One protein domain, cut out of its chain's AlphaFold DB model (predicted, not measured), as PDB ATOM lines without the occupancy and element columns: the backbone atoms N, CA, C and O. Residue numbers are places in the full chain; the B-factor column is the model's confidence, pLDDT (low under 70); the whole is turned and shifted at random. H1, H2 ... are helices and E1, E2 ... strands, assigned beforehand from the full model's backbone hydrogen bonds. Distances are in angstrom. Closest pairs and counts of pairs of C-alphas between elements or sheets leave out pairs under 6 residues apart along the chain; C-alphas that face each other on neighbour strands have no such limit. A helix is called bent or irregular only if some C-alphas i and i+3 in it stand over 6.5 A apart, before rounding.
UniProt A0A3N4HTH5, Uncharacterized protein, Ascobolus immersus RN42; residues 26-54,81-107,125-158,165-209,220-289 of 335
ATOM      1  N   LEU A  26     -38.111  -3.434 -46.152       87.56
ATOM      2  CA  LEU A  26     -37.933  -1.980 -46.230       87.56
ATOM      3  C   LEU A  26     -39.270  -1.260 -46.002       87.56
ATOM      4  O   LEU A  26     -39.362  -0.348 -45.178       87.56
ATOM      5  N   ALA A  27     -40.321  -1.708 -46.696       89.06
ATOM      6  CA  ALA A  27     -41.670  -1.187 -46.511       89.06
ATOM      7  C   ALA A  27     -42.210  -1.455 -45.107       89.06
ATOM      8  O   ALA A  27     -42.815  -0.561 -44.522       89.06
ATOM      9  N   ALA A  28     -41.906  -2.613 -44.520       90.31
ATOM     10  CA  ALA A  28     -42.240  -2.898 -43.128       90.31
ATOM     11  C   ALA A  28     -41.547  -1.935 -42.142       90.31
ATOM     12  O   ALA A  28     -42.179  -1.445 -41.206       90.31
ATOM     13  N   ALA A  29     -40.272  -1.599 -42.368       91.06
ATOM     14  CA  ALA A  29     -39.555  -0.633 -41.534       91.06
ATOM     15  C   ALA A  29     -40.141   0.787 -41.647       91.06
ATOM     16  O   ALA A  29     -40.300   1.480 -40.641       91.06
ATOM     17  N   HIS A  30     -40.501   1.230 -42.856       92.56
ATOM     18  CA  HIS A  30     -41.182   2.515 -43.051       92.56
ATOM     19  C   HIS A  30     -42.588   2.511 -42.444       92.56
ATOM     20  O   HIS A  30     -42.977   3.493 -41.815       92.56
ATOM     21  N   LEU A  31     -43.334   1.411 -42.585       94.19
ATOM     22  CA  LEU A  31     -44.658   1.247 -41.993       94.19
ATOM     23  C   LEU A  31     -44.614   1.441 -40.477       94.19
ATOM     24  O   LEU A  31     -45.427   2.191 -39.944       94.19
ATOM     25  N   LEU A  32     -43.643   0.822 -39.799       95.06
ATOM     26  CA  LEU A  32     -43.476   0.970 -38.354       95.06
ATOM     27  C   LEU A  32     -43.268   2.441 -37.961       95.06
ATOM     28  O   LEU A  32     -43.921   2.936 -37.043       95.06
ATOM     29  N   ARG A  33     -42.410   3.166 -38.688       95.62
ATOM     30  CA  ARG A  33     -42.177   4.602 -38.454       95.62
ATOM     31  C   ARG A  33     -43.426   5.446 -38.721       95.62
ATOM     32  O   ARG A  33     -43.750   6.326 -37.928       95.62
ATOM     33  N   ALA A  34     -44.171   5.151 -39.785       96.62
ATOM     34  CA  ALA A  34     -45.427   5.835 -40.094       96.62
ATOM     35  C   ALA A  34     -46.505   5.585 -39.023       96.62
ATOM     36  O   ALA A  34     -47.228   6.508 -38.657       96.62
ATOM     37  N   GLN A  35     -46.590   4.366 -38.478       96.75
ATOM     38  CA  GLN A  35     -47.487   4.027 -37.367       96.75
ATOM     39  C   GLN A  35     -47.102   4.764 -36.080       96.75
ATOM     40  O   GLN A  35     -47.970   5.323 -35.413       96.75
ATOM     41  N   GLN A  36     -45.805   4.822 -35.758       96.31
ATOM     42  CA  GLN A  36     -45.302   5.613 -34.632       96.31
ATOM     43  C   GLN A  36     -45.648   7.095 -34.799       96.31
ATOM     44  O   GLN A  36     -46.127   7.727 -33.859       96.31
ATOM     45  N   LEU A  37     -45.459   7.646 -35.999       96.81
ATOM     46  CA  LEU A  37     -45.822   9.027 -36.296       96.81
ATOM     47  C   LEU A  37     -47.333   9.261 -36.156       96.81
ATOM     48  O   LEU A  37     -47.734  10.242 -35.533       96.81
ATOM     49  N   LEU A  38     -48.173   8.359 -36.674       97.19
ATOM     50  CA  LEU A  38     -49.630   8.453 -36.541       97.19
ATOM     51  C   LEU A  38     -50.040   8.502 -35.070       97.19
ATOM     52  O   LEU A  38     -50.807   9.375 -34.671       97.19
ATOM     53  N   HIS A  39     -49.464   7.615 -34.263       95.06
ATOM     54  CA  HIS A  39     -49.709   7.576 -32.833       95.06
ATOM     55  C   HIS A  39     -49.330   8.893 -32.146       95.06
ATOM     56  O   HIS A  39     -50.132   9.462 -31.408       95.06
ATOM     57  N   LYS A  40     -48.137   9.427 -32.436       94.88
ATOM     58  CA  LYS A  40     -47.704  10.716 -31.884       94.88
ATOM     59  C   LYS A  40     -48.666  11.856 -32.258       94.88
ATOM     60  O   LYS A  40     -48.973  12.695 -31.411       94.88
ATOM     61  N   VAL A  41     -49.187  11.868 -33.489       94.88
ATOM     62  CA  VAL A  41     -50.187  12.853 -33.948       94.88
ATOM     63  C   VAL A  41     -51.503  12.718 -33.181       94.88
ATOM     64  O   VAL A  41     -52.060  13.728 -32.749       94.88
ATOM     65  N   GLU A  42     -52.001  11.496 -32.990       93.94
ATOM     66  CA  GLU A  42     -53.218  11.229 -32.209       93.94
ATOM     67  C   GLU A  42     -53.054  11.656 -30.742       93.94
ATOM     68  O   GLU A  42     -53.951  12.281 -30.169       93.94
ATOM     69  N   THR A  43     -51.892  11.384 -30.144       92.38
ATOM     70  CA  THR A  43     -51.553  11.806 -28.778       92.38
ATOM     71  C   THR A  43     -51.497  13.327 -28.663       92.38
ATOM     72  O   THR A  43     -52.109  13.897 -27.757       92.38
ATOM     73  N   LEU A  44     -50.854  14.018 -29.612       90.75
ATOM     74  CA  LEU A  44     -50.852  15.483 -29.661       90.75
ATOM     75  C   LEU A  44     -52.275  16.040 -29.793       90.75
ATOM     76  O   LEU A  44     -52.639  16.984 -29.095       90.75
ATOM     77  N   GLN A  45     -53.108  15.438 -30.644       90.56
ATOM     78  CA  GLN A  45     -54.505  15.837 -30.799       90.56
ATOM     79  C   GLN A  45     -55.302  15.671 -29.500       90.56
ATOM     80  O   GLN A  45     -56.160  16.501 -29.198       90.56
ATOM     81  N   HIS A  46     -55.031  14.618 -28.728       89.50
ATOM     82  CA  HIS A  46     -55.634  14.410 -27.415       89.50
ATOM     83  C   HIS A  46     -55.169  15.467 -26.400       89.50
ATOM     84  O   HIS A  46     -56.001  16.098 -25.747       89.50
ATOM     85  N   ILE A  47     -53.861  15.724 -26.319       87.75
ATOM     86  CA  ILE A  47     -53.274  16.725 -25.413       87.75
ATOM     87  C   ILE A  47     -53.823  18.119 -25.705       87.75
ATOM     88  O   ILE A  47     -54.292  18.799 -24.792       87.75
ATOM     89  N   LEU A  48     -53.850  18.522 -26.975       84.88
ATOM     90  CA  LEU A  48     -54.331  19.840 -27.389       84.88
ATOM     91  C   LEU A  48     -55.846  20.030 -27.203       84.88
ATOM     92  O   LEU A  48     -56.318  21.164 -27.173       84.88
ATOM     93  N   ARG A  49     -56.615  18.944 -27.055       84.19
ATOM     94  CA  ARG A  49     -58.035  18.992 -26.665       84.19
ATOM     95  C   ARG A  49     -58.243  19.071 -25.157       84.19
ATOM     96  O   ARG A  49     -59.354  19.368 -24.725       84.19
ATOM     97  N   SER A  50     -57.221  18.774 -24.356       84.44
ATOM     98  CA  SER A  50     -57.362  18.814 -22.905       84.44
ATOM     99  C   SER A  50     -57.490  20.264 -22.403       84.44
ATOM    100  O   SER A  50     -56.861  21.168 -22.964       84.44
ATOM    101  N   PRO A  51     -58.256  20.515 -21.323       79.06
ATOM    102  CA  PRO A  51     -58.485  21.866 -20.799       79.06
ATOM    103  C   PRO A  51     -57.201  22.618 -20.425       79.06
ATOM    104  O   PRO A  51     -57.177  23.840 -20.474       79.06
ATOM    105  N   LYS A  52     -56.126  21.889 -20.088       78.69
ATOM    106  CA  LYS A  52     -54.807  22.445 -19.739       78.69
ATOM    107  C   LYS A  52     -54.171  23.223 -20.898       78.69
ATOM    108  O   LYS A  52     -53.442  24.175 -20.654       78.69
ATOM    109  N   TYR A  53     -54.443  22.815 -22.140       72.94
ATOM    110  CA  TYR A  53     -53.872  23.421 -23.350       72.94
ATOM    111  C   TYR A  53     -54.922  24.082 -24.245       72.94
ATOM    112  O   TYR A  53     -54.562  24.701 -25.251       72.94
ATOM    113  N   ALA A  54     -56.205  23.972 -23.885       67.19
ATOM    114  CA  ALA A  54     -57.258  24.750 -24.506       67.19
ATOM    115  C   ALA A  54     -56.883  26.230 -24.386       67.19
ATOM    116  O   ALA A  54     -56.600  26.723 -23.292       67.19
ATOM    117  N   SER A  81     -58.590  29.184 -32.931       55.12
ATOM    118  CA  SER A  81     -58.887  28.691 -31.600       55.12
ATOM    119  C   SER A  81     -59.053  27.182 -31.657       55.12
ATOM    120  O   SER A  81     -58.850  26.499 -30.658       55.12
ATOM    121  N   GLN A  82     -59.367  26.656 -32.844       68.25
ATOM    122  CA  GLN A  82     -59.416  25.236 -33.115       68.25
ATOM    123  C   GLN A  82     -58.080  24.742 -33.657       68.25
ATOM    124  O   GLN A  82     -57.563  25.216 -34.665       68.25
ATOM    125  N   VAL A  83     -57.558  23.743 -32.958       81.06
ATOM    126  CA  VAL A  83     -56.378  22.979 -33.336       81.06
ATOM    127  C   VAL A  83     -56.691  22.157 -34.591       81.06
ATOM    128  O   VAL A  83     -57.506  21.234 -34.563       81.06
ATOM    129  N   GLU A  84     -56.039  22.492 -35.699       88.88
ATOM    130  CA  GLU A  84     -56.311  21.946 -37.029       88.88
ATOM    131  C   GLU A  84     -55.245  20.914 -37.432       88.88
ATOM    132  O   GLU A  84     -54.283  21.208 -38.139       88.88
ATOM    133  N   LEU A  85     -55.413  19.670 -36.976       92.88
ATOM    134  CA  LEU A  85     -54.487  18.561 -37.274       92.88
ATOM    135  C   LEU A  85     -55.030  17.567 -38.309       92.88
ATOM    136  O   LEU A  85     -54.317  16.654 -38.723       92.88
ATOM    137  N   ARG A  86     -56.293  17.721 -38.738       93.62
ATOM    138  CA  ARG A  86     -56.999  16.717 -39.555       93.62
ATOM    139  C   ARG A  86     -56.293  16.399 -40.874       93.62
ATOM    140  O   ARG A  86     -56.261  15.240 -41.273       93.62
ATOM    141  N   HIS A  87     -55.711  17.406 -41.529       92.69
ATOM    142  CA  HIS A  87     -55.045  17.246 -42.823       92.69
ATOM    143  C   HIS A  87     -53.743  16.459 -42.681       92.69
ATOM    144  O   HIS A  87     -53.511  15.509 -43.427       92.69
ATOM    145  N   PHE A  88     -52.927  16.796 -41.681       96.19
ATOM    146  CA  PHE A  88     -51.703  16.057 -41.385       96.19
ATOM    147  C   PHE A  88     -51.995  14.627 -40.928       96.19
ATOM    148  O   PHE A  88     -51.421  13.690 -41.472       96.19
ATOM    149  N   HIS A  89     -52.959  14.439 -40.023       96.62
ATOM    150  CA  HIS A  89     -53.409  13.110 -39.606       96.62
ATOM    151  C   HIS A  89     -53.873  12.259 -40.801       96.62
ATOM    152  O   HIS A  89     -53.471  11.106 -40.941       96.62
ATOM    153  N   ALA A  90     -54.691  12.820 -41.700       96.31
ATOM    154  CA  ALA A  90     -55.129  12.125 -42.909       96.31
ATOM    155  C   ALA A  90     -53.955  11.758 -43.832       96.31
ATOM    156  O   ALA A  90     -53.938  10.652 -44.368       96.31
ATOM    157  N   ALA A  91     -52.959  12.640 -43.974       95.94
ATOM    158  CA  ALA A  91     -51.756  12.369 -44.757       95.94
ATOM    159  C   ALA A  91     -50.919  11.226 -44.157       95.94
ATOM    160  O   ALA A  91     -50.539  10.310 -44.882       95.94
ATOM    161  N   VAL A  92     -50.690  11.226 -42.839       97.62
ATOM    162  CA  VAL A  92     -49.959  10.141 -42.159       97.62
ATOM    163  C   VAL A  92     -50.735   8.823 -42.247       97.62
ATOM    164  O   VAL A  92     -50.152   7.780 -42.525       97.62
ATOM    165  N   LYS A  93     -52.064   8.849 -42.096       97.31
ATOM    166  CA  LYS A  93     -52.903   7.652 -42.257       97.31
ATOM    167  C   LYS A  93     -52.863   7.095 -43.685       97.31
ATOM    168  O   LYS A  93     -52.816   5.880 -43.862       97.31
ATOM    169  N   ALA A  94     -52.873   7.961 -44.699       96.06
ATOM    170  CA  ALA A  94     -52.713   7.548 -46.091       96.06
ATOM    171  C   ALA A  94     -51.346   6.884 -46.326       96.06
ATOM    172  O   ALA A  94     -51.280   5.849 -46.985       96.06
ATOM    173  N   GLU A  95     -50.288   7.421 -45.715       96.50
ATOM    174  CA  GLU A  95     -48.937   6.857 -45.763       96.50
ATOM    175  C   GLU A  95     -48.867   5.474 -45.093       96.50
ATOM    176  O   GLU A  95     -48.328   4.534 -45.672       96.50
ATOM    177  N   VAL A  96     -49.484   5.302 -43.917       96.62
ATOM    178  CA  VAL A  96     -49.599   3.992 -43.246       96.62
ATOM    179  C   VAL A  96     -50.295   2.971 -44.148       96.62
ATOM    180  O   VAL A  96     -49.833   1.837 -44.264       96.62
ATOM    181  N   ASN A  97     -51.382   3.358 -44.822       95.44
ATOM    182  CA  ASN A  97     -52.101   2.460 -45.728       95.44
ATOM    183  C   ASN A  97     -51.250   2.069 -46.947       95.44
ATOM    184  O   ASN A  97     -51.209   0.892 -47.306       95.44
ATOM    185  N   LEU A  98     -50.552   3.035 -47.556       93.69
ATOM    186  CA  LEU A  98     -49.645   2.808 -48.683       93.69
ATOM    187  C   LEU A  98     -48.517   1.840 -48.305       93.69
ATOM    188  O   LEU A  98     -48.298   0.837 -48.984       93.69
ATOM    189  N   LEU A  99     -47.832   2.118 -47.195       93.56
ATOM    190  CA  LEU A  99     -46.702   1.322 -46.723       93.56
ATOM    191  C   LEU A  99     -47.139  -0.061 -46.246       93.56
ATOM    192  O   LEU A  99     -46.423  -1.033 -46.463       93.56
ATOM    193  N   SER A 100     -48.332  -0.177 -45.659       93.75
ATOM    194  CA  SER A 100     -48.923  -1.469 -45.307       93.75
ATOM    195  C   SER A 100     -49.173  -2.310 -46.551       93.75
ATOM    196  O   SER A 100     -48.751  -3.465 -46.608       93.75
ATOM    197  N   PHE A 101     -49.775  -1.726 -47.588       91.25
ATOM    198  CA  PHE A 101     -49.976  -2.420 -48.856       91.25
ATOM    199  C   PHE A 101     -48.644  -2.891 -49.462       91.25
ATOM    200  O   PHE A 101     -48.519  -4.052 -49.854       91.25
ATOM    201  N   GLN A 102     -47.624  -2.034 -49.482       89.62
ATOM    202  CA  GLN A 102     -46.306  -2.376 -50.023       89.62
ATOM    203  C   GLN A 102     -45.535  -3.391 -49.169       89.62
ATOM    204  O   GLN A 102     -44.807  -4.206 -49.726       89.62
ATOM    205  N   ALA A 103     -45.706  -3.383 -47.843       89.69
ATOM    206  CA  ALA A 103     -45.076  -4.346 -46.940       89.69
ATOM    207  C   ALA A 103     -45.584  -5.777 -47.167       89.69
ATOM    208  O   ALA A 103     -44.806  -6.722 -47.056       89.69
ATOM    209  N   HIS A 104     -46.869  -5.933 -47.509       88.25
ATOM    210  CA  HIS A 104     -47.498  -7.232 -47.787       88.25
ATOM    211  C   HIS A 104     -47.460  -7.626 -49.270       88.25
ATOM    212  O   HIS A 104     -47.710  -8.784 -49.606       88.25
ATOM    213  N   SER A 105     -47.161  -6.683 -50.162       86.56
ATOM    214  CA  SER A 105     -46.998  -6.971 -51.584       86.56
ATOM    215  C   SER A 105     -45.690  -7.719 -51.806       86.56
ATOM    216  O   SER A 105     -44.630  -7.289 -51.351       86.56
ATOM    217  N   LYS A 106     -45.752  -8.839 -52.533       75.69
ATOM    218  CA  LYS A 106     -44.536  -9.495 -53.020       75.69
ATOM    219  C   LYS A 106     -43.790  -8.522 -53.944       75.69
ATOM    220  O   LYS A 106     -44.458  -7.788 -54.682       75.69
ATOM    221  N   PRO A 107     -42.447  -8.498 -53.917       68.12
ATOM    222  CA  PRO A 107     -41.682  -7.777 -54.925       68.12
ATOM    223  C   PRO A 107     -42.176  -8.216 -56.303       68.12
ATOM    224  O   PRO A 107     -42.383  -9.412 -56.521       68.12
ATOM    225  N   ASN A 125     -44.218   9.585 -48.915       93.38
ATOM    226  CA  ASN A 125     -44.037  10.955 -48.423       93.38
ATOM    227  C   ASN A 125     -43.587  10.996 -46.949       93.38
ATOM    228  O   ASN A 125     -43.485  12.068 -46.347       93.38
ATOM    229  N   LEU A 126     -43.314   9.833 -46.352       95.00
ATOM    230  CA  LEU A 126     -42.938   9.709 -44.946       95.00
ATOM    231  C   LEU A 126     -41.759  10.615 -44.531       95.00
ATOM    232  O   LEU A 126     -41.905  11.286 -43.510       95.00
ATOM    233  N   PRO A 127     -40.647  10.736 -45.290       93.38
ATOM    234  CA  PRO A 127     -39.517  11.575 -44.871       93.38
ATOM    235  C   PRO A 127     -39.891  13.051 -44.674       93.38
ATOM    236  O   PRO A 127     -39.388  13.722 -43.768       93.38
ATOM    237  N   PHE A 128     -40.804  13.566 -45.502       94.00
ATOM    238  CA  PHE A 128     -41.324  14.922 -45.348       94.00
ATOM    239  C   PHE A 128     -42.243  15.032 -44.126       94.00
ATOM    240  O   PHE A 128     -42.105  15.973 -43.348       94.00
ATOM    241  N   LEU A 129     -43.142  14.066 -43.908       96.62
ATOM    242  CA  LEU A 129     -44.028  14.071 -42.736       96.62
ATOM    243  C   LEU A 129     -43.230  13.991 -41.422       96.62
ATOM    244  O   LEU A 129     -43.529  14.725 -40.484       96.62
ATOM    245  N   GLU A 130     -42.177  13.173 -41.374       96.12
ATOM    246  CA  GLU A 130     -41.236  13.112 -40.246       96.12
ATOM    247  C   GLU A 130     -40.501  14.445 -40.048       96.12
ATOM    248  O   GLU A 130     -40.315  14.889 -38.919       96.12
ATOM    249  N   SER A 131     -40.116  15.115 -41.137       95.69
ATOM    250  CA  SER A 131     -39.484  16.439 -41.085       95.69
ATOM    251  C   SER A 131     -40.413  17.486 -40.474       95.69
ATOM    252  O   SER A 131     -40.009  18.208 -39.565       95.69
ATOM    253  N   VAL A 132     -41.673  17.538 -40.913       96.62
ATOM    254  CA  VAL A 132     -42.694  18.412 -40.312       96.62
ATOM    255  C   VAL A 132     -42.856  18.092 -38.829       96.62
ATOM    256  O   VAL A 132     -42.883  19.001 -38.004       96.62
ATOM    257  N   TRP A 133     -42.894  16.808 -38.473       96.94
ATOM    258  CA  TRP A 133     -43.033  16.380 -37.086       96.94
ATOM    259  C   TRP A 133     -41.859  16.797 -36.191       96.94
ATOM    260  O   TRP A 133     -42.085  17.226 -35.066       96.94
ATOM    261  N   ARG A 134     -40.617  16.760 -36.682       95.81
ATOM    262  CA  ARG A 134     -39.458  17.264 -35.920       95.81
ATOM    263  C   ARG A 134     -39.585  18.748 -35.581       95.81
ATOM    264  O   ARG A 134     -39.186  19.167 -34.502       95.81
ATOM    265  N   VAL A 135     -40.156  19.538 -36.490       95.50
ATOM    266  CA  VAL A 135     -40.442  20.955 -36.226       95.50
ATOM    267  C   VAL A 135     -41.546  21.087 -35.178       95.50
ATOM    268  O   VAL A 135     -41.421  21.894 -34.271       95.50
ATOM    269  N   VAL A 136     -42.587  20.253 -35.234       94.69
ATOM    270  CA  VAL A 136     -43.630  20.203 -34.192       94.69
ATOM    271  C   VAL A 136     -43.048  19.881 -32.816       94.69
ATOM    272  O   VAL A 136     -43.405  20.532 -31.838       94.69
ATOM    273  N   GLU A 137     -42.135  18.912 -32.745       93.25
ATOM    274  CA  GLU A 137     -41.429  18.545 -31.513       93.25
ATOM    275  C   GLU A 137     -40.613  19.720 -30.953       93.25
ATOM    276  O   GLU A 137     -40.598  19.924 -29.745       93.25
ATOM    277  N   ALA A 138     -39.995  20.535 -31.806       91.38
ATOM    278  CA  ALA A 138     -39.250  21.712 -31.363       91.38
ATOM    279  C   ALA A 138     -40.140  22.912 -30.979       91.38
ATOM    280  O   ALA A 138     -39.790  23.674 -30.082       91.38
ATOM    281  N   GLU A 139     -41.276  23.102 -31.655       88.75
ATOM    282  CA  GLU A 139     -42.171  24.255 -31.453       88.75
ATOM    283  C   GLU A 139     -43.042  24.140 -30.194       88.75
ATOM    284  O   GLU A 139     -43.533  25.145 -29.673       88.75
ATOM    285  N   GLY A 140     -43.260  22.932 -29.678       85.81
ATOM    286  CA  GLY A 140     -43.939  22.775 -28.401       85.81
ATOM    287  C   GLY A 140     -45.475  22.708 -28.457       85.81
ATOM    288  O   GLY A 140     -46.087  22.536 -29.516       85.81
ATOM    289  N   PRO A 141     -46.156  22.925 -27.315       79.25
ATOM    290  CA  PRO A 141     -47.618  22.911 -27.216       79.25
ATOM    291  C   PRO A 141     -48.265  24.142 -27.879       79.25
ATOM    292  O   PRO A 141     -49.493  24.268 -27.928       79.25
ATOM    293  N   GLY A 142     -47.448  25.068 -28.395       85.88
ATOM    294  CA  GLY A 142     -47.876  26.236 -29.156       85.88
ATOM    295  C   GLY A 142     -48.432  25.902 -30.541       85.88
ATOM    296  O   GLY A 142     -49.032  26.778 -31.167       85.88
ATOM    297  N   VAL A 143     -48.283  24.661 -31.018       91.56
ATOM    298  CA  VAL A 143     -48.808  24.217 -32.315       91.56
ATOM    299  C   VAL A 143     -50.342  24.280 -32.339       91.56
ATOM    300  O   VAL A 143     -51.043  23.827 -31.431       91.56
ATOM    301  N   ARG A 144     -50.877  24.893 -33.395       91.19
ATOM    302  CA  ARG A 144     -52.313  25.101 -33.643       91.19
ATOM    303  C   ARG A 144     -52.779  24.537 -34.974       91.19
ATOM    304  O   ARG A 144     -53.976  24.347 -35.151       91.19
ATOM    305  N   GLY A 145     -51.882  24.223 -35.898       92.88
ATOM    306  CA  GLY A 145     -52.282  23.609 -37.156       92.88
ATOM    307  C   GLY A 145     -51.130  22.939 -37.876       92.88
ATOM    308  O   GLY A 145     -49.996  23.396 -37.776       92.88
ATOM    309  N   LEU A 146     -51.440  21.871 -38.609       95.12
ATOM    310  CA  LEU A 146     -50.489  21.163 -39.461       95.12
ATOM    311  C   LEU A 146     -51.058  20.991 -40.868       95.12
ATOM    312  O   LEU A 146     -52.179  20.500 -41.031       95.12
ATOM    313  N   ARG A 147     -50.264  21.368 -41.878       94.44
ATOM    314  CA  ARG A 147     -50.633  21.341 -43.308       94.44
ATOM    315  C   ARG A 147     -51.946  22.071 -43.592       94.44
ATOM    316  O   ARG A 147     -52.882  21.537 -44.189       94.44
ATOM    317  N   VAL A 148     -52.030  23.309 -43.115       93.44
ATOM    318  CA  VAL A 148     -53.221  24.153 -43.224       93.44
ATOM    319  C   VAL A 148     -53.111  25.029 -44.462       93.44
ATOM    320  O   VAL A 148     -52.176  25.810 -44.612       93.44
ATOM    321  N   GLY A 149     -54.090  24.928 -45.358       92.69
ATOM    322  CA  GLY A 149     -54.148  25.807 -46.522       92.69
ATOM    323  C   GLY A 149     -54.835  27.135 -46.214       92.69
ATOM    324  O   GLY A 149     -56.033  27.139 -45.928       92.69
ATOM    325  N   VAL A 150     -54.101  28.237 -46.355       93.19
ATOM    326  CA  VAL A 150     -54.546  29.620 -46.152       93.19
ATOM    327  C   VAL A 150     -54.845  30.295 -47.492       93.19
ATOM    328  O   VAL A 150     -54.164  30.061 -48.490       93.19
ATOM    329  N   GLY A 151     -55.918  31.083 -47.543       91.81
ATOM    330  CA  GLY A 151     -56.350  31.778 -48.757       91.81
ATOM    331  C   GLY A 151     -55.759  33.181 -48.866       91.81
ATOM    332  O   GLY A 151     -55.550  33.830 -47.848       91.81
ATOM    333  N   TYR A 152     -55.539  33.651 -50.091       93.38
ATOM    334  CA  TYR A 152     -55.188  35.044 -50.383       93.38
ATOM    335  C   TYR A 152     -55.772  35.478 -51.725       93.38
ATOM    336  O   TYR A 152     -56.180  34.636 -52.533       93.38
ATOM    337  N   LYS A 153     -55.852  36.780 -51.966       91.00
ATOM    338  CA  LYS A 153     -56.282  37.358 -53.233       91.00
ATOM    339  C   LYS A 153     -55.060  37.807 -54.022       91.00
ATOM    340  O   LYS A 153     -54.125  38.414 -53.516       91.00
ATOM    341  N   GLU A 154     -55.080  37.503 -55.305       87.94
ATOM    342  CA  GLU A 154     -54.059  37.923 -56.252       87.94
ATOM    343  C   GLU A 154     -54.746  38.687 -57.384       87.94
ATOM    344  O   GLU A 154     -55.816  38.255 -57.830       87.94
ATOM    345  N   PRO A 155     -54.217  39.840 -57.836       82.31
ATOM    346  CA  PRO A 155     -54.723  40.450 -59.057       82.31
ATOM    347  C   PRO A 155     -54.623  39.421 -60.185       82.31
ATOM    348  O   PRO A 155     -53.574  38.801 -60.354       82.31
ATOM    349  N   ALA A 156     -55.709  39.203 -60.935       79.19
ATOM    350  CA  ALA A 156     -55.600  38.429 -62.165       79.19
ATOM    351  C   ALA A 156     -54.500  39.043 -63.033       79.19
ATOM    352  O   ALA A 156     -54.403  40.273 -63.113       79.19
ATOM    353  N   ALA A 157     -53.716  38.186 -63.691       76.44
ATOM    354  CA  ALA A 157     -52.842  38.625 -64.764       76.44
ATOM    355  C   ALA A 157     -53.657  39.511 -65.724       76.44
ATOM    356  O   ALA A 157     -54.849  39.231 -65.935       76.44
ATOM    357  N   PRO A 158     -53.077  40.610 -66.236       63.91
ATOM    358  CA  PRO A 158     -53.765  41.486 -67.167       63.91
ATOM    359  C   PRO A 158     -54.123  40.678 -68.415       63.91
ATOM    360  O   PRO A 158     -53.322  40.507 -69.321       63.91
ATOM    361  N   GLY A 165     -58.992  44.435 -63.464       68.56
ATOM    362  CA  GLY A 165     -58.549  43.087 -63.113       68.56
ATOM    363  C   GLY A 165     -59.376  42.475 -61.985       68.56
ATOM    364  O   GLY A 165     -59.451  43.013 -60.880       68.56
ATOM    365  N   LYS A 166     -60.010  41.335 -62.265       82.25
ATOM    366  CA  LYS A 166     -60.721  40.540 -61.261       82.25
ATOM    367  C   LYS A 166     -59.698  39.988 -60.262       82.25
ATOM    368  O   LYS A 166     -58.692  39.424 -60.671       82.25
ATOM    369  N   MET A 167     -59.945  40.110 -58.960       86.00
ATOM    370  CA  MET A 167     -59.113  39.423 -57.964       86.00
ATOM    371  C   MET A 167     -59.387  37.914 -58.007       86.00
ATOM    372  O   MET A 167     -60.541  37.484 -57.918       86.00
ATOM    373  N   VAL A 168     -58.334  37.109 -58.128       88.81
ATOM    374  CA  VAL A 168     -58.384  35.645 -58.090       88.81
ATOM    375  C   VAL A 168     -58.088  35.184 -56.671       88.81
ATOM    376  O   VAL A 168     -57.093  35.577 -56.068       88.81
ATOM    377  N   LYS A 169     -58.955  34.328 -56.125       91.00
ATOM    378  CA  LYS A 169     -58.710  33.681 -54.835       91.00
ATOM    379  C   LYS A 169     -57.734  32.525 -55.040       91.00
ATOM    380  O   LYS A 169     -58.043  31.570 -55.749       91.00
ATOM    381  N   ARG A 170     -56.575  32.606 -54.399       92.06
ATOM    382  CA  ARG A 170     -55.540  31.573 -54.354       92.06
ATOM    383  C   ARG A 170     -55.497  30.933 -52.968       92.06
ATOM    384  O   ARG A 170     -56.083  31.442 -52.009       92.06
ATOM    385  N   ARG A 171     -54.817  29.791 -52.868       92.69
ATOM    386  CA  ARG A 171     -54.585  29.066 -51.615       92.69
ATOM    387  C   ARG A 171     -53.137  28.598 -51.570       92.69
ATOM    388  O   ARG A 171     -52.635  28.100 -52.570       92.69
ATOM    389  N   VAL A 172     -52.500  28.732 -50.415       94.75
ATOM    390  CA  VAL A 172     -51.134  28.270 -50.147       94.75
ATOM    391  C   VAL A 172     -51.117  27.446 -48.862       94.75
ATOM    392  O   VAL A 172     -51.882  27.719 -47.944       94.75
ATOM    393  N   GLU A 173     -50.294  26.403 -48.802       94.88
ATOM    394  CA  GLU A 173     -50.233  25.489 -47.657       94.88
ATOM    395  C   GLU A 173     -49.097  25.850 -46.691       94.88
ATOM    396  O   GLU A 173     -47.928  25.908 -47.090       94.88
ATOM    397  N   VAL A 174     -49.458  26.048 -45.420       96.56
ATOM    398  CA  VAL A 174     -48.556  26.196 -44.272       96.56
ATOM    399  C   VAL A 174     -48.329  24.825 -43.644       96.56
ATOM    400  O   VAL A 174     -49.300  24.130 -43.345       96.56
ATOM    401  N   ASP A 175     -47.079  24.437 -43.396       97.38
ATOM    402  CA  ASP A 175     -46.781  23.101 -42.870       97.38
ATOM    403  C   ASP A 175     -47.005  23.027 -41.356       97.38
ATOM    404  O   ASP A 175     -47.640  22.080 -40.891       97.38
ATOM    405  N   VAL A 176     -46.562  24.045 -40.608       97.12
ATOM    406  CA  VAL A 176     -46.787  24.179 -39.160       97.12
ATOM    407  C   VAL A 176     -47.280  25.585 -38.830       97.12
ATOM    408  O   VAL A 176     -46.695  26.578 -39.251       97.12
ATOM    409  N   ILE A 177     -48.358  25.674 -38.058       95.38
ATOM    410  CA  ILE A 177     -48.837  26.913 -37.448       95.38
ATOM    411  C   ILE A 177     -48.603  26.803 -35.943       95.38
ATOM    412  O   ILE A 177     -49.162  25.903 -35.313       95.38
ATOM    413  N   SER A 178     -47.819  27.715 -35.373       93.69
ATOM    414  CA  SER A 178     -47.494  27.773 -33.942       93.69
ATOM    415  C   SER A 178     -47.747  29.172 -33.355       93.69
ATOM    416  O   SER A 178     -48.353  30.032 -34.006       93.69
ATOM    417  N   ASP A 179     -47.378  29.373 -32.086       90.94
ATOM    418  CA  ASP A 179     -47.540  30.631 -31.339       90.94
ATOM    419  C   ASP A 179     -48.961  31.227 -31.430       90.94
ATOM    420  O   ASP A 179     -49.182  32.375 -31.820       90.94
ATOM    421  N   GLY A 180     -49.978  30.399 -31.166       87.50
ATOM    422  CA  GLY A 180     -51.376  30.846 -31.201       87.50
ATOM    423  C   GLY A 180     -51.873  31.270 -32.590       87.50
ATOM    424  O   GLY A 180     -52.862  31.990 -32.688       87.50
ATOM    425  N   GLY A 181     -51.195  30.849 -33.663       90.81
ATOM    426  CA  GLY A 181     -51.520  31.232 -35.037       90.81
ATOM    427  C   GLY A 181     -50.614  32.312 -35.623       90.81
ATOM    428  O   GLY A 181     -50.711  32.588 -36.819       90.81
ATOM    429  N   ARG A 182     -49.742  32.919 -34.807       92.50
ATOM    430  CA  ARG A 182     -48.888  34.043 -35.211       92.50
ATOM    431  C   ARG A 182     -47.603  33.628 -35.911       92.50
ATOM    432  O   ARG A 182     -46.954  34.492 -36.484       92.50
ATOM    433  N   ARG A 183     -47.229  32.351 -35.901       95.31
ATOM    434  CA  ARG A 183     -46.045  31.857 -36.613       95.31
ATOM    435  C   ARG A 183     -46.456  30.804 -37.630       95.31
ATOM    436  O   ARG A 183     -47.141  29.840 -37.292       95.31
ATOM    437  N   TRP A 184     -46.098  31.037 -38.889       97.31
ATOM    438  CA  TRP A 184     -46.387  30.169 -40.027       97.31
ATOM    439  C   TRP A 184     -45.081  29.631 -40.587       97.31
ATOM    440  O   TRP A 184     -44.339  30.356 -41.249       97.31
ATOM    441  N   THR A 185     -44.833  28.351 -40.362       97.88
ATOM    442  CA  THR A 185     -43.578  27.707 -40.729       97.88
ATOM    443  C   THR A 185     -43.779  26.809 -41.944       97.88
ATOM    444  O   THR A 185     -44.646  25.928 -41.970       97.88
ATOM    445  N   LYS A 186     -42.956  27.036 -42.968       97.81
ATOM    446  CA  LYS A 186     -42.771  26.145 -44.113       97.81
ATOM    447  C   LYS A 186     -41.525  25.299 -43.878       97.81
ATOM    448  O   LYS A 186     -40.474  25.844 -43.547       97.81
ATOM    449  N   VAL A 187     -41.624  23.984 -44.040       96.88
ATOM    450  CA  VAL A 187     -40.534  23.047 -43.748       96.88
ATOM    451  C   VAL A 187     -39.874  22.599 -45.045       96.88
ATOM    452  O   VAL A 187     -40.524  22.085 -45.954       96.88
ATOM    453  N   LEU A 188     -38.556  22.769 -45.120       95.25
ATOM    454  CA  LEU A 188     -37.724  22.357 -46.239       95.25
ATOM    455  C   LEU A 188     -36.782  21.228 -45.795       95.25
ATOM    456  O   LEU A 188     -35.744  21.454 -45.174       95.25
ATOM    457  N   GLY A 189     -37.157  19.994 -46.131       91.25
ATOM    458  CA  GLY A 189     -36.388  18.775 -45.841       91.25
ATOM    459  C   GLY A 189     -35.460  18.325 -46.976       91.25
ATOM    460  O   GLY A 189     -35.213  17.132 -47.113       91.25
ATOM    461  N   THR A 190     -35.020  19.238 -47.845       90.19
ATOM    462  CA  THR A 190     -34.148  18.910 -48.990       90.19
ATOM    463  C   THR A 190     -32.668  18.903 -48.588       90.19
ATOM    464  O   THR A 190     -32.299  19.547 -47.606       90.19
ATOM    465  N   THR A 191     -31.823  18.197 -49.346       92.50
ATOM    466  CA  THR A 191     -30.363  18.239 -49.155       92.50
ATOM    467  C   THR A 191     -29.751  19.438 -49.869       92.50
ATOM    468  O   THR A 191     -30.345  19.999 -50.797       92.50
ATOM    469  N   LYS A 192     -28.527  19.797 -49.471       94.12
ATOM    470  CA  LYS A 192     -27.736  20.863 -50.089       94.12
ATOM    471  C   LYS A 192     -27.622  20.687 -51.607       94.12
ATOM    472  O   LYS A 192     -27.959  21.594 -52.363       94.12
ATOM    473  N   GLU A 193     -27.200  19.510 -52.060       93.75
ATOM    474  CA  GLU A 193     -26.948  19.213 -53.476       93.75
ATOM    475  C   GLU A 193     -28.234  19.266 -54.293       93.75
ATOM    476  O   GLU A 193     -28.232  19.732 -55.432       93.75
ATOM    477  N   LYS A 194     -29.340  18.790 -53.711       90.81
ATOM    478  CA  LYS A 194     -30.644  18.820 -54.364       90.81
ATOM    479  C   LYS A 194     -31.141  20.254 -54.516       90.81
ATOM    480  O   LYS A 194     -31.563  20.608 -55.610       90.81
ATOM    481  N   LEU A 195     -31.031  21.078 -53.471       91.38
ATOM    482  CA  LEU A 195     -31.422  22.486 -53.542       91.38
ATOM    483  C   LEU A 195     -30.563  23.259 -54.542       91.38
ATOM    484  O   LEU A 195     -31.103  23.991 -55.360       91.38
ATOM    485  N   ILE A 196     -29.241  23.069 -54.525       92.06
ATOM    486  CA  ILE A 196     -28.351  23.708 -55.502       92.06
ATOM    487  C   ILE A 196     -28.733  23.283 -56.915       92.06
ATOM    488  O   ILE A 196     -28.885  24.141 -57.771       92.06
ATOM    489  N   ARG A 197     -28.949  21.986 -57.164       90.56
ATOM    490  CA  ARG A 197     -29.375  21.500 -58.482       90.56
ATOM    491  C   ARG A 197     -30.693  22.134 -58.922       90.56
ATOM    492  O   ARG A 197     -30.796  22.553 -60.071       90.56
ATOM    493  N   GLU A 198     -31.678  22.198 -58.029       86.25
ATOM    494  CA  GLU A 198     -32.963  22.847 -58.300       86.25
ATOM    495  C   GLU A 198     -32.753  24.328 -58.653       86.25
ATOM    496  O   GLU A 198     -33.244  24.770 -59.685       86.25
ATOM    497  N   LEU A 199     -31.940  25.066 -57.893       87.69
ATOM    498  CA  LEU A 199     -31.635  26.479 -58.155       87.69
ATOM    499  C   LEU A 199     -30.820  26.703 -59.440       87.69
ATOM    500  O   LEU A 199     -31.106  27.623 -60.200       87.69
ATOM    501  N   SER A 200     -29.826  25.861 -59.717       86.12
ATOM    502  CA  SER A 200     -28.975  25.968 -60.907       86.12
ATOM    503  C   SER A 200     -29.746  25.712 -62.198       86.12
ATOM    504  O   SER A 200     -29.496  26.386 -63.191       86.12
ATOM    505  N   LEU A 201     -30.703  24.777 -62.186       79.81
ATOM    506  CA  LEU A 201     -31.579  24.536 -63.336       79.81
ATOM    507  C   LEU A 201     -32.432  25.762 -63.681       79.81
ATOM    508  O   LEU A 201     -32.776  25.944 -64.841       79.81
ATOM    509  N   HIS A 202     -32.766  26.585 -62.687       67.12
ATOM    510  CA  HIS A 202     -33.596  27.770 -62.887       67.12
ATOM    511  C   HIS A 202     -32.751  28.938 -63.408       67.12
ATOM    512  O   HIS A 202     -33.103  29.533 -64.415       67.12
ATOM    513  N   ASN A 203     -31.563  29.165 -62.834       64.00
ATOM    514  CA  ASN A 203     -30.655  30.217 -63.310       64.00
ATOM    515  C   ASN A 203     -30.145  30.004 -64.751       64.00
ATOM    516  O   ASN A 203     -29.687  30.951 -65.373       64.00
ATOM    517  N   HIS A 204     -30.150  28.773 -65.276       56.34
ATOM    518  CA  HIS A 204     -29.780  28.500 -66.675       56.34
ATOM    519  C   HIS A 204     -30.943  28.627 -67.663       56.34
ATOM    520  O   HIS A 204     -30.700  28.666 -68.866       56.34
ATOM    521  N   ALA A 205     -32.186  28.672 -67.185       53.03
ATOM    522  CA  ALA A 205     -33.334  28.876 -68.056       53.03
ATOM    523  C   ALA A 205     -33.510  30.358 -68.435       53.03
ATOM    524  O   ALA A 205     -33.933  30.635 -69.554       53.03
ATOM    525  N   ASP A 206     -33.094  31.277 -67.557       49.41
ATOM    526  CA  ASP A 206     -33.167  32.727 -67.793       49.41
ATOM    527  C   ASP A 206     -32.185  33.211 -68.886       49.41
ATOM    528  O   ASP A 206     -32.461  34.185 -69.576       49.41
ATOM    529  N   ASP A 207     -31.060  32.512 -69.107       48.09
ATOM    530  CA  ASP A 207     -30.029  32.908 -70.090       48.09
ATOM    531  C   ASP A 207     -30.251  32.336 -71.511       48.09
ATOM    532  O   ASP A 207     -29.528  32.699 -72.444       48.09
ATOM    533  N   LEU A 208     -31.205  31.415 -71.708       48.91
ATOM    534  CA  LEU A 208     -31.367  30.669 -72.972       48.91
ATOM    535  C   LEU A 208     -32.706  30.889 -73.693       48.91
ATOM    536  O   LEU A 208     -32.924  30.281 -74.744       48.91
ATOM    537  N   MET A 209     -33.584  31.753 -73.180       41.66
ATOM    538  CA  MET A 209     -34.878  32.037 -73.805       41.66
ATOM    539  C   MET A 209     -34.863  33.434 -74.453       41.66
ATOM    540  O   MET A 209     -34.812  34.430 -73.734       41.66
ATOM    541  N   GLU A 220     -40.303  29.884 -61.249       54.16
ATOM    542  CA  GLU A 220     -39.996  30.335 -59.911       54.16
ATOM    543  C   GLU A 220     -39.882  29.072 -59.078       54.16
ATOM    544  O   GLU A 220     -40.839  28.293 -59.010       54.16
ATOM    545  N   HIS A 221     -38.721  28.874 -58.445       66.88
ATOM    546  CA  HIS A 221     -38.458  27.703 -57.614       66.88
ATOM    547  C   HIS A 221     -39.674  27.443 -56.725       66.88
ATOM    548  O   HIS A 221     -40.116  28.346 -56.011       66.88
ATOM    549  N   GLY A 222     -40.239  26.230 -56.762       82.31
ATOM    550  CA  GLY A 222     -41.579  25.969 -56.210       82.31
ATOM    551  C   GLY A 222     -41.759  26.444 -54.761       82.31
ATOM    552  O   GLY A 222     -42.826  26.930 -54.373       82.31
ATOM    553  N   ILE A 223     -40.686  26.398 -53.966       90.31
ATOM    554  CA  ILE A 223     -40.657  26.968 -52.615       90.31
ATOM    555  C   ILE A 223     -40.714  28.511 -52.573       90.31
ATOM    556  O   ILE A 223     -41.428  29.032 -51.730       90.31
ATOM    557  N   LEU A 224     -40.031  29.257 -53.453       91.38
ATOM    558  CA  LEU A 224     -40.080  30.728 -53.486       91.38
ATOM    559  C   LEU A 224     -41.482  31.198 -53.849       91.38
ATOM    560  O   LEU A 224     -42.040  32.037 -53.144       91.38
ATOM    561  N   ARG A 225     -42.102  30.560 -54.849       91.19
ATOM    562  CA  ARG A 225     -43.509  30.787 -55.199       91.19
ATOM    563  C   ARG A 225     -44.425  30.540 -53.999       91.19
ATOM    564  O   ARG A 225     -45.293  31.356 -53.690       91.19
ATOM    565  N   THR A 226     -44.191  29.445 -53.272       94.00
ATOM    566  CA  THR A 226     -44.931  29.126 -52.041       94.00
ATOM    567  C   THR A 226     -44.725  30.196 -50.964       94.00
ATOM    568  O   THR A 226     -45.693  30.668 -50.373       94.00
ATOM    569  N   LEU A 227     -43.487  30.634 -50.726       96.31
ATOM    570  CA  LEU A 227     -43.156  31.659 -49.735       96.31
ATOM    571  C   LEU A 227     -43.745  33.025 -50.098       96.31
ATOM    572  O   LEU A 227     -44.295  33.691 -49.224       96.31
ATOM    573  N   LYS A 228     -43.721  33.425 -51.374       95.50
ATOM    574  CA  LYS A 228     -44.422  34.624 -51.857       95.50
ATOM    575  C   LYS A 228     -45.922  34.526 -51.590       95.50
ATOM    576  O   LYS A 228     -46.509  35.480 -51.081       95.50
ATOM    577  N   GLY A 229     -46.531  33.373 -51.875       94.94
ATOM    578  CA  GLY A 229     -47.931  33.101 -51.545       94.94
ATOM    579  C   GLY A 229     -48.216  33.256 -50.050       94.94
ATOM    580  O   GLY A 229     -49.191  33.904 -49.676       94.94
ATOM    581  N   LEU A 230     -47.336  32.744 -49.183       97.00
ATOM    582  CA  LEU A 230     -47.449  32.894 -47.728       97.00
ATOM    583  C   LEU A 230     -47.300  34.346 -47.273       97.00
ATOM    584  O   LEU A 230     -48.089  34.812 -46.455       97.00
ATOM    585  N   VAL A 231     -46.334  35.084 -47.820       97.25
ATOM    586  CA  VAL A 231     -46.135  36.510 -47.526       97.25
ATOM    587  C   VAL A 231     -47.339  37.347 -47.967       97.25
ATOM    588  O   VAL A 231     -47.693  38.308 -47.290       97.25
ATOM    589  N   ARG A 232     -48.021  36.979 -49.054       95.75
ATOM    590  CA  ARG A 232     -49.283  37.623 -49.448       95.75
ATOM    591  C   ARG A 232     -50.426  37.237 -48.514       95.75
ATOM    592  O   ARG A 232     -51.103  38.114 -47.986       95.75
ATOM    593  N   ALA A 233     -50.580  35.946 -48.226       95.19
ATOM    594  CA  ALA A 233     -51.604  35.443 -47.313       95.19
ATOM    595  C   ALA A 233     -51.489  36.033 -45.901       95.19
ATOM    596  O   ALA A 233     -52.507  36.380 -45.299       95.19
ATOM    597  N   ARG A 234     -50.268  36.241 -45.387       94.94
ATOM    598  CA  ARG A 234     -50.059  36.919 -44.098       94.94
ATOM    599  C   ARG A 234     -50.531  38.375 -44.146       94.94
ATOM    600  O   ARG A 234     -51.047  38.873 -43.156       94.94
ATOM    601  N   GLY A 235     -50.391  39.049 -45.292       94.06
ATOM    602  CA  GLY A 235     -50.846  40.425 -45.508       94.06
ATOM    603  C   GLY A 235     -52.371  40.565 -45.546       94.06
ATOM    604  O   GLY A 235     -52.896  41.659 -45.354       94.06
ATOM    605  N   GLU A 236     -53.094  39.460 -45.721       93.19
ATOM    606  CA  GLU A 236     -54.560  39.408 -45.669       93.19
ATOM    607  C   GLU A 236     -55.092  38.791 -44.371       93.19
ATOM    608  O   GLU A 236     -56.241  39.032 -44.010       93.19
ATOM    609  N   THR A 237     -54.257  38.077 -43.615       90.12
ATOM    610  CA  THR A 237     -54.667  37.378 -42.390       90.12
ATOM    611  C   THR A 237     -54.269  38.135 -41.127       90.12
ATOM    612  O   THR A 237     -53.137  38.604 -41.004       90.12
ATOM    613  N   TRP A 238     -55.187  38.234 -40.170       89.25
ATOM    614  CA  TRP A 238     -54.940  38.790 -38.841       89.25
ATOM    615  C   TRP A 238     -55.168  37.718 -37.780       89.25
ATOM    616  O   TRP A 238     -56.113  36.938 -37.880       89.25
ATOM    617  N   VAL A 239     -54.311  37.694 -36.761       85.38
ATOM    618  CA  VAL A 239     -54.461  36.847 -35.575       85.38
ATOM    619  C   VAL A 239     -54.501  37.771 -34.364       85.38
ATOM    620  O   VAL A 239     -53.475  38.290 -33.918       85.38
ATOM    621  N   GLY A 240     -55.715  38.052 -33.889       86.62
ATOM    622  CA  GLY A 240     -55.956  39.187 -32.998       86.62
ATOM    623  C   GLY A 240     -55.625  40.497 -33.718       86.62
ATOM    624  O   GLY A 240     -56.204  40.791 -34.759       86.62
ATOM    625  N   TYR A 241     -54.656  41.246 -33.190       87.88
ATOM    626  CA  TYR A 241     -54.196  42.527 -33.750       87.88
ATOM    627  C   TYR A 241     -52.854  42.431 -34.485       87.88
ATOM    628  O   TYR A 241     -52.299  43.448 -34.893       87.88
ATOM    629  N   LEU A 242     -52.300  41.225 -34.627       89.62
ATOM    630  CA  LEU A 242     -50.978  41.009 -35.205       89.62
ATOM    631  C   LEU A 242     -51.063  40.245 -36.525       89.62
ATOM    632  O   LEU A 242     -51.989  39.464 -36.770       89.62
ATOM    633  N   ARG A 243     -50.063  40.473 -37.376       93.00
ATOM    634  CA  ARG A 243     -49.847  39.695 -38.595       93.00
ATOM    635  C   ARG A 243     -48.990  38.472 -38.284       93.00
ATOM    636  O   ARG A 243     -48.039  38.604 -37.512       93.00
ATOM    637  N   PRO A 244     -49.276  37.314 -38.896       95.75
ATOM    638  CA  PRO A 244     -48.404  36.163 -38.763       95.75
ATOM    639  C   PRO A 244     -47.000  36.434 -39.317       95.75
ATOM    640  O   PRO A 244     -46.839  37.013 -40.397       95.75
ATOM    641  N   VAL A 245     -45.988  35.970 -38.596       96.88
ATOM    642  CA  VAL A 245     -44.603  35.865 -39.050       96.88
ATOM    643  C   VAL A 245     -44.479  34.611 -39.907       96.88
ATOM    644  O   VAL A 245     -44.970  33.547 -39.533       96.88
ATOM    645  N   VAL A 246     -43.845  34.741 -41.072       98.00
ATOM    646  CA  VAL A 246     -43.597  33.612 -41.977       98.00
ATOM    647  C   VAL A 246     -42.155  33.175 -41.807       98.00
ATOM    648  O   VAL A 246     -41.247  34.001 -41.902       98.00
ATOM    649  N   GLU A 247     -41.960  31.882 -41.598       97.81
ATOM    650  CA  GLU A 247     -40.664  31.260 -41.375       97.81
ATOM    651  C   GLU A 247     -40.443  30.099 -42.353       97.81
ATOM    652  O   GLU A 247     -41.350  29.321 -42.647       97.81
ATOM    653  N   LEU A 248     -39.219  29.972 -42.851       97.69
ATOM    654  CA  LEU A 248     -38.718  28.818 -43.583       97.69
ATOM    655  C   LEU A 248     -37.759  28.046 -42.668       97.69
ATOM    656  O   LEU A 248     -36.694  28.555 -42.323       97.69
ATOM    657  N   ARG A 249     -38.114  26.809 -42.309       96.38
ATOM    658  CA  ARG A 249     -37.279  25.912 -41.496       96.38
ATOM    659  C   ARG A 249     -36.579  24.893 -42.391       96.38
ATOM    660  O   ARG A 249     -37.243  24.082 -43.034       96.38
ATOM    661  N   VAL A 250     -35.251  24.918 -42.429       96.31
ATOM    662  CA  VAL A 250     -34.421  24.062 -43.289       96.31
ATOM    663  C   VAL A 250     -33.748  22.980 -42.448       96.31
ATOM    664  O   VAL A 250     -32.938  23.291 -41.582       96.31
ATOM    665  N   LEU A 251     -34.070  21.704 -42.686       94.00
ATOM    666  CA  LEU A 251     -33.584  20.601 -41.837       94.00
ATOM    667  C   LEU A 251     -32.350  19.875 -42.384       94.00
ATOM    668  O   LEU A 251     -31.607  19.286 -41.607       94.00
ATOM    669  N   GLY A 252     -32.161  19.871 -43.706       90.94
ATOM    670  CA  GLY A 252     -31.114  19.095 -44.387       90.94
ATOM    671  C   GLY A 252     -29.879  19.898 -44.794       90.94
ATOM    672  O   GLY A 252     -29.069  19.399 -45.567       90.94
ATOM    673  N   ILE A 253     -29.776  21.149 -44.342       94.19
ATOM    674  CA  ILE A 253     -28.676  22.067 -44.648       94.19
ATOM    675  C   ILE A 253     -28.357  22.812 -43.355       94.19
ATOM    676  O   ILE A 253     -29.262  23.359 -42.723       94.19
ATOM    677  N   SER A 254     -27.095  22.819 -42.945       94.81
ATOM    678  CA  SER A 254     -26.638  23.609 -41.800       94.81
ATOM    679  C   SER A 254     -26.487  25.091 -42.163       94.81
ATOM    680  O   SER A 254     -26.352  25.461 -43.330       94.81
ATOM    681  N   ALA A 255     -26.472  25.961 -41.150       94.31
ATOM    682  CA  ALA A 255     -26.235  27.388 -41.360       94.31
ATOM    683  C   ALA A 255     -24.862  27.653 -42.013       94.31
ATOM    684  O   ALA A 255     -24.748  28.497 -42.898       94.31
ATOM    685  N   GLU A 256     -23.837  26.892 -41.622       94.94
ATOM    686  CA  GLU A 256     -22.482  26.996 -42.172       94.94
ATOM    687  C   GLU A 256     -22.443  26.629 -43.659       94.94
ATOM    688  O   GLU A 256     -21.877  27.364 -44.468       94.94
ATOM    689  N   GLU A 257     -23.103  25.534 -44.050       94.44
ATOM    690  CA  GLU A 257     -23.200  25.128 -45.456       94.44
ATOM    691  C   GLU A 257     -23.969  26.140 -46.305       94.44
ATOM    692  O   GLU A 257     -23.606  26.374 -47.461       94.44
ATOM    693  N   ALA A 258     -25.024  26.731 -45.742       93.88
ATOM    694  CA  ALA A 258     -25.842  27.726 -46.417       93.88
ATOM    695  C   ALA A 258     -25.087  29.041 -46.667       93.88
ATOM    696  O   ALA A 258     -25.277  29.655 -47.714       93.88
ATOM    697  N   GLU A 259     -24.233  29.475 -45.736       93.88
ATOM    698  CA  GLU A 259     -23.450  30.713 -45.870       93.88
ATOM    699  C   GLU A 259     -22.130  30.505 -46.641       93.88
ATOM    700  O   GLU A 259     -21.653  31.419 -47.332       93.88
ATOM    701  N   GLY A 260     -21.554  29.300 -46.557       94.19
ATOM    702  CA  GLY A 260     -20.332  28.911 -47.262       94.19
ATOM    703  C   GLY A 260     -20.517  28.742 -48.773       94.19
ATOM    704  O   GLY A 260     -19.577  28.962 -49.536       94.19
ATOM    705  N   ASP A 261     -21.727  28.406 -49.224       95.31
ATOM    706  CA  ASP A 261     -22.053  28.261 -50.641       95.31
ATOM    707  C   ASP A 261     -22.653  29.552 -51.227       95.31
ATOM    708  O   ASP A 261     -23.641  30.094 -50.728       95.31
ATOM    709  N   GLY A 262     -22.066  30.065 -52.312       92.81
ATOM    710  CA  GLY A 262     -22.484  31.333 -52.918       92.81
ATOM    711  C   GLY A 262     -23.920  31.332 -53.457       92.81
ATOM    712  O   GLY A 262     -24.599  32.362 -53.365       92.81
ATOM    713  N   ILE A 263     -24.393  30.195 -53.981       92.19
ATOM    714  CA  ILE A 263     -25.744  30.051 -54.543       92.19
ATOM    715  C   ILE A 263     -26.758  30.036 -53.400       92.19
ATOM    716  O   ILE A 263     -27.692  30.841 -53.392       92.19
ATOM    717  N   LEU A 264     -26.533  29.189 -52.392       93.75
ATOM    718  CA  LEU A 264     -27.420  29.087 -51.229       93.75
ATOM    719  C   LEU A 264     -27.488  30.393 -50.443       93.75
ATOM    720  O   LEU A 264     -28.579  30.844 -50.094       93.75
ATOM    721  N   ARG A 265     -26.350  31.061 -50.236       94.56
ATOM    722  CA  ARG A 265     -26.302  32.362 -49.564       94.56
ATOM    723  C   ARG A 265     -27.133  33.410 -50.296       94.56
ATOM    724  O   ARG A 265     -27.850  34.186 -49.665       94.56
ATOM    725  N   THR A 266     -27.045  33.449 -51.626       93.19
ATOM    726  CA  THR A 266     -27.825  34.382 -52.454       93.19
ATOM    727  C   THR A 266     -29.316  34.074 -52.352       93.19
ATOM    728  O   THR A 266     -30.121  34.973 -52.098       93.19
ATOM    729  N   TYR A 267     -29.666  32.795 -52.446       94.00
ATOM    730  CA  TYR A 267     -31.027  32.306 -52.316       94.00
ATOM    731  C   TYR A 267     -31.652  32.636 -50.947       94.00
ATOM    732  O   TYR A 267     -32.701  33.279 -50.874       94.00
ATOM    733  N   PHE A 268     -30.998  32.295 -49.833       95.12
ATOM    734  CA  PHE A 268     -31.533  32.589 -48.498       95.12
ATOM    735  C   PHE A 268     -31.558  34.091 -48.195       95.12
ATOM    736  O   PHE A 268     -32.456  34.565 -47.498       95.12
ATOM    737  N   ARG A 269     -30.638  34.880 -48.764       95.25
ATOM    738  CA  ARG A 269     -30.717  36.347 -48.715       95.25
ATOM    739  C   ARG A 269     -31.963  36.867 -49.435       95.25
ATOM    740  O   ARG A 269     -32.624  37.760 -48.908       95.25
ATOM    741  N   GLN A 270     -32.305  36.312 -50.598       94.38
ATOM    742  CA  GLN A 270     -33.537  36.653 -51.311       94.38
ATOM    743  C   GLN A 270     -34.774  36.305 -50.476       94.38
ATOM    744  O   GLN A 270     -35.668  37.140 -50.349       94.38
ATOM    745  N   VAL A 271     -34.795  35.129 -49.835       95.94
ATOM    746  CA  VAL A 271     -35.870  34.728 -48.910       95.94
ATOM    747  C   VAL A 271     -36.036  35.740 -47.773       95.94
ATOM    748  O   VAL A 271     -37.134  36.259 -47.566       95.94
ATOM    749  N   ARG A 272     -34.941  36.110 -47.101       96.69
ATOM    750  CA  ARG A 272     -34.952  37.110 -46.021       96.69
ATOM    751  C   ARG A 272     -35.422  38.485 -46.503       96.69
ATOM    752  O   ARG A 272     -36.183  39.148 -45.804       96.69
ATOM    753  N   LYS A 273     -35.052  38.898 -47.722       96.56
ATOM    754  CA  LYS A 273     -35.497  40.167 -48.332       96.56
ATOM    755  C   LYS A 273     -37.020  40.233 -48.531       96.56
ATOM    756  O   LYS A 273     -37.581  41.322 -48.495       96.56
ATOM    757  N   MET A 274     -37.702  39.092 -48.682       96.12
ATOM    758  CA  MET A 274     -39.174  39.024 -48.717       96.12
ATOM    759  C   MET A 274     -39.824  39.188 -47.326       96.12
ATOM    760  O   MET A 274     -41.051  39.186 -47.198       96.12
ATOM    761  N   GLY A 275     -39.018  39.319 -46.270       96.69
ATOM    762  CA  GLY A 275     -39.463  39.357 -44.881       96.69
ATOM    763  C   GLY A 275     -39.847  37.981 -44.342       96.69
ATOM    764  O   GLY A 275     -40.732  37.907 -43.493       96.69
ATOM    765  N   VAL A 276     -39.258  36.906 -44.874       97.88
ATOM    766  CA  VAL A 276     -39.389  35.541 -44.345       97.88
ATOM    767  C   VAL A 276     -38.202  35.257 -43.427       97.88
ATOM    768  O   VAL A 276     -37.052  35.446 -43.827       97.88
ATOM    769  N   GLU A 277     -38.471  34.799 -42.209       97.50
ATOM    770  CA  GLU A 277     -37.431  34.327 -41.291       97.50
ATOM    771  C   GLU A 277     -36.871  32.989 -41.792       97.50
ATOM    772  O   GLU A 277     -37.617  32.160 -42.306       97.50
ATOM    773  N   VAL A 278     -35.563  32.766 -41.673       96.88
ATOM    774  CA  VAL A 278     -34.929  31.506 -42.095       96.88
ATOM    775  C   VAL A 278     -34.238  30.887 -40.892       96.88
ATOM    776  O   VAL A 278     -33.300  31.483 -40.362       96.88
ATOM    777  N   GLY A 279     -34.687  29.699 -40.494       95.38
ATOM    778  CA  GLY A 279     -34.093  28.898 -39.427       95.38
ATOM    779  C   GLY A 279     -33.507  27.593 -39.963       95.38
ATOM    780  O   GLY A 279     -34.073  26.988 -40.874       95.38
ATOM    781  N   PHE A 280     -32.389  27.149 -39.388       94.50
ATOM    782  CA  PHE A 280     -31.724  25.891 -39.739       94.50
ATOM    783  C   PHE A 280     -31.836  24.877 -38.598       94.50
ATOM    784  O   PHE A 280     -31.778  25.244 -37.426       94.50
ATOM    785  N   GLY A 281     -31.973  23.598 -38.946       92.25
ATOM    786  CA  GLY A 281     -32.261  22.528 -37.992       92.25
ATOM    787  C   GLY A 281     -33.731  22.500 -37.574       92.25
ATOM    788  O   GLY A 281     -34.545  23.253 -38.095       92.25
ATOM    789  N   ALA A 282     -34.097  21.593 -36.665       84.12
ATOM    790  CA  ALA A 282     -35.473  21.500 -36.167       84.12
ATOM    791  C   ALA A 282     -35.791  22.569 -35.108       84.12
ATOM    792  O   ALA A 282     -36.950  22.938 -34.963       84.12
ATOM    793  N   GLY A 283     -34.767  23.068 -34.405       74.75
ATOM    794  CA  GLY A 283     -34.900  24.049 -33.330       74.75
ATOM    795  C   GLY A 283     -35.396  25.416 -33.805       74.75
ATOM    796  O   GLY A 283     -35.083  25.863 -34.914       74.75
ATOM    797  N   GLY A 284     -36.168  26.080 -32.942       60.78
ATOM    798  CA  GLY A 284     -36.547  27.481 -33.107       60.78
ATOM    799  C   GLY A 284     -35.330  28.417 -33.105       60.78
ATOM    800  O   GLY A 284     -34.247  28.008 -32.678       60.78
ATOM    801  N   PRO A 285     -35.474  29.669 -33.576       54.72
ATOM    802  CA  PRO A 285     -34.410  30.663 -33.471       54.72
ATOM    803  C   PRO A 285     -33.973  30.798 -32.005       54.72
ATOM    804  O   PRO A 285     -34.761  31.156 -31.135       54.72
ATOM    805  N   THR A 286     -32.710  30.469 -31.742       48.81
ATOM    806  CA  THR A 286     -32.095  30.243 -30.423       48.81
ATOM    807  C   THR A 286     -31.912  31.487 -29.546       48.81
ATOM    808  O   THR A 286     -31.088  31.476 -28.638       48.81
ATOM    809  N   GLU A 287     -32.668  32.565 -29.740       44.84
ATOM    810  CA  GLU A 287     -32.476  33.792 -28.961       44.84
ATOM    811  C   GLU A 287     -33.783  34.328 -28.386       44.84
ATOM    812  O   GLU A 287     -34.440  35.193 -28.966       44.84
ATOM    813  N   LYS A 288     -34.116  33.808 -27.199       39.25
ATOM    814  CA  LYS A 288     -34.403  34.544 -25.950       39.25
ATOM    815  C   LYS A 288     -35.262  33.662 -25.048       39.25
ATOM    816  O   LYS A 288     -36.405  33.383 -25.379       39.25
ATOM    817  N   GLU A 289     -34.670  33.244 -23.930       42.94
ATOM    818  CA  GLU A 289     -35.365  32.969 -22.665       42.94
ATOM    819  C   GLU A 289     -36.705  32.224 -22.826       42.94
ATOM    820  O   GLU A 289     -37.773  32.719 -22.480       42.94
TER     821      GLU A 289
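AT A GLANCE: This is residues 26 to 54, 81 to 107, 125 to 158, 165 to 209 and 220 to 289 of the 335 residues of an uncharacterized protein of Ascobolus immersus RN42 (UniProt A0A3N4HTH5). A strongly twisted sheet of five strands, with its long strands E1 and E2 bent, curls round helix H5, while H3 covers its other side; beyond H3 the long helices H1 and H2 run side by side, opposite ways. H7 packs on the E4 and E5 end of the sheet, with H4 and H6 around it. The printed part has 205 residues with seven named helices and five named strands, in the order H1 H2 H3 E1 E2 E3 H4 H5 E4 H6 H7 E5. The class is mixed, helices and strands; the mixed sheet runs E1 E2 E3 E4 E5. The whole is compact, with a radius of gyration of the C-alphas of 18.6 A and spans of 50 by 49 by 43 A.

IN THESE COORDINATES: H1, residues 26 to 49, begins at C-alpha 26 (-37.933, -1.980, -46.230) and is 35.0 A long. H2, residues 86 to 104, measures 27.0 A, and H3, residues 126 to 142, 23.4 A. H3 has a kink of 47 degrees near residue 136 and is irregular: C-alphas 138 and 141 are 9.4 A apart. E1, residues 145 to 155, 27.7 A, bends by 51 degrees at residue 148; E2, residues 167 to 178, 29.1 A, by 80 degrees at residue 175. E3 is residues 183 to 188, H4 192 to 203, H5 222 to 236 at 21.5 A, E4 245 to 250, H6 255 to 260 and H7 262 to 273. E5, residues 277 to 280, ends at C-alpha 280 (-31.724, 25.891, -39.739).

HOW THE PARTS SIT: H1, H2 and H3 form an up and down bundle, each helix running against the one before. H1 and H2 touch at a shallow tilt of 24 degrees, closest at the C-alphas of Ala 27 and Ala 103, 4.7 A. H3 lies over E2 and E3, 7.9 A high. E1 and E2 are antiparallel (N 150 to O 172, 2.8 A), as is the hairpin E2 and E3 (N 185 to O 176, 2.8 A). E3 and E4 (N 186 to O 247, 2.8 A) and E4 and E5 (N 248 to O 277, 2.8 A) are parallel. E4, H6 H7, E5 is a strand-helix-strand unit, two parallel strands joined through helices, with a right-handed crossover. H4 and H7 only just touch, with 3 pairs of C-alphas within 8 A, closest Ile 196 and Ile 263, 6.9 A. Every O i to N i+4 pair is within hydrogen-bond range in H1, H2, H5, H6 and H7; in H3 11 of 13, in H4 7 of 8.

THE WHOLE: The farthest C-alphas, of Pro 51 and Leu 208, are 59.5 A apart. Cuts leave C-alpha gaps of 8.3 A (54 to 81), 20.0 A (107 to 125), 6.5 A (158 to 165) and 14.9 A (209 to 220). Of the links printed whole, none is long. Residues 204 to 209 stand free. Mean pLDDT of the printed part is 88.3; 22 residues are under 70, among them 202 to 209 and 284 to 289.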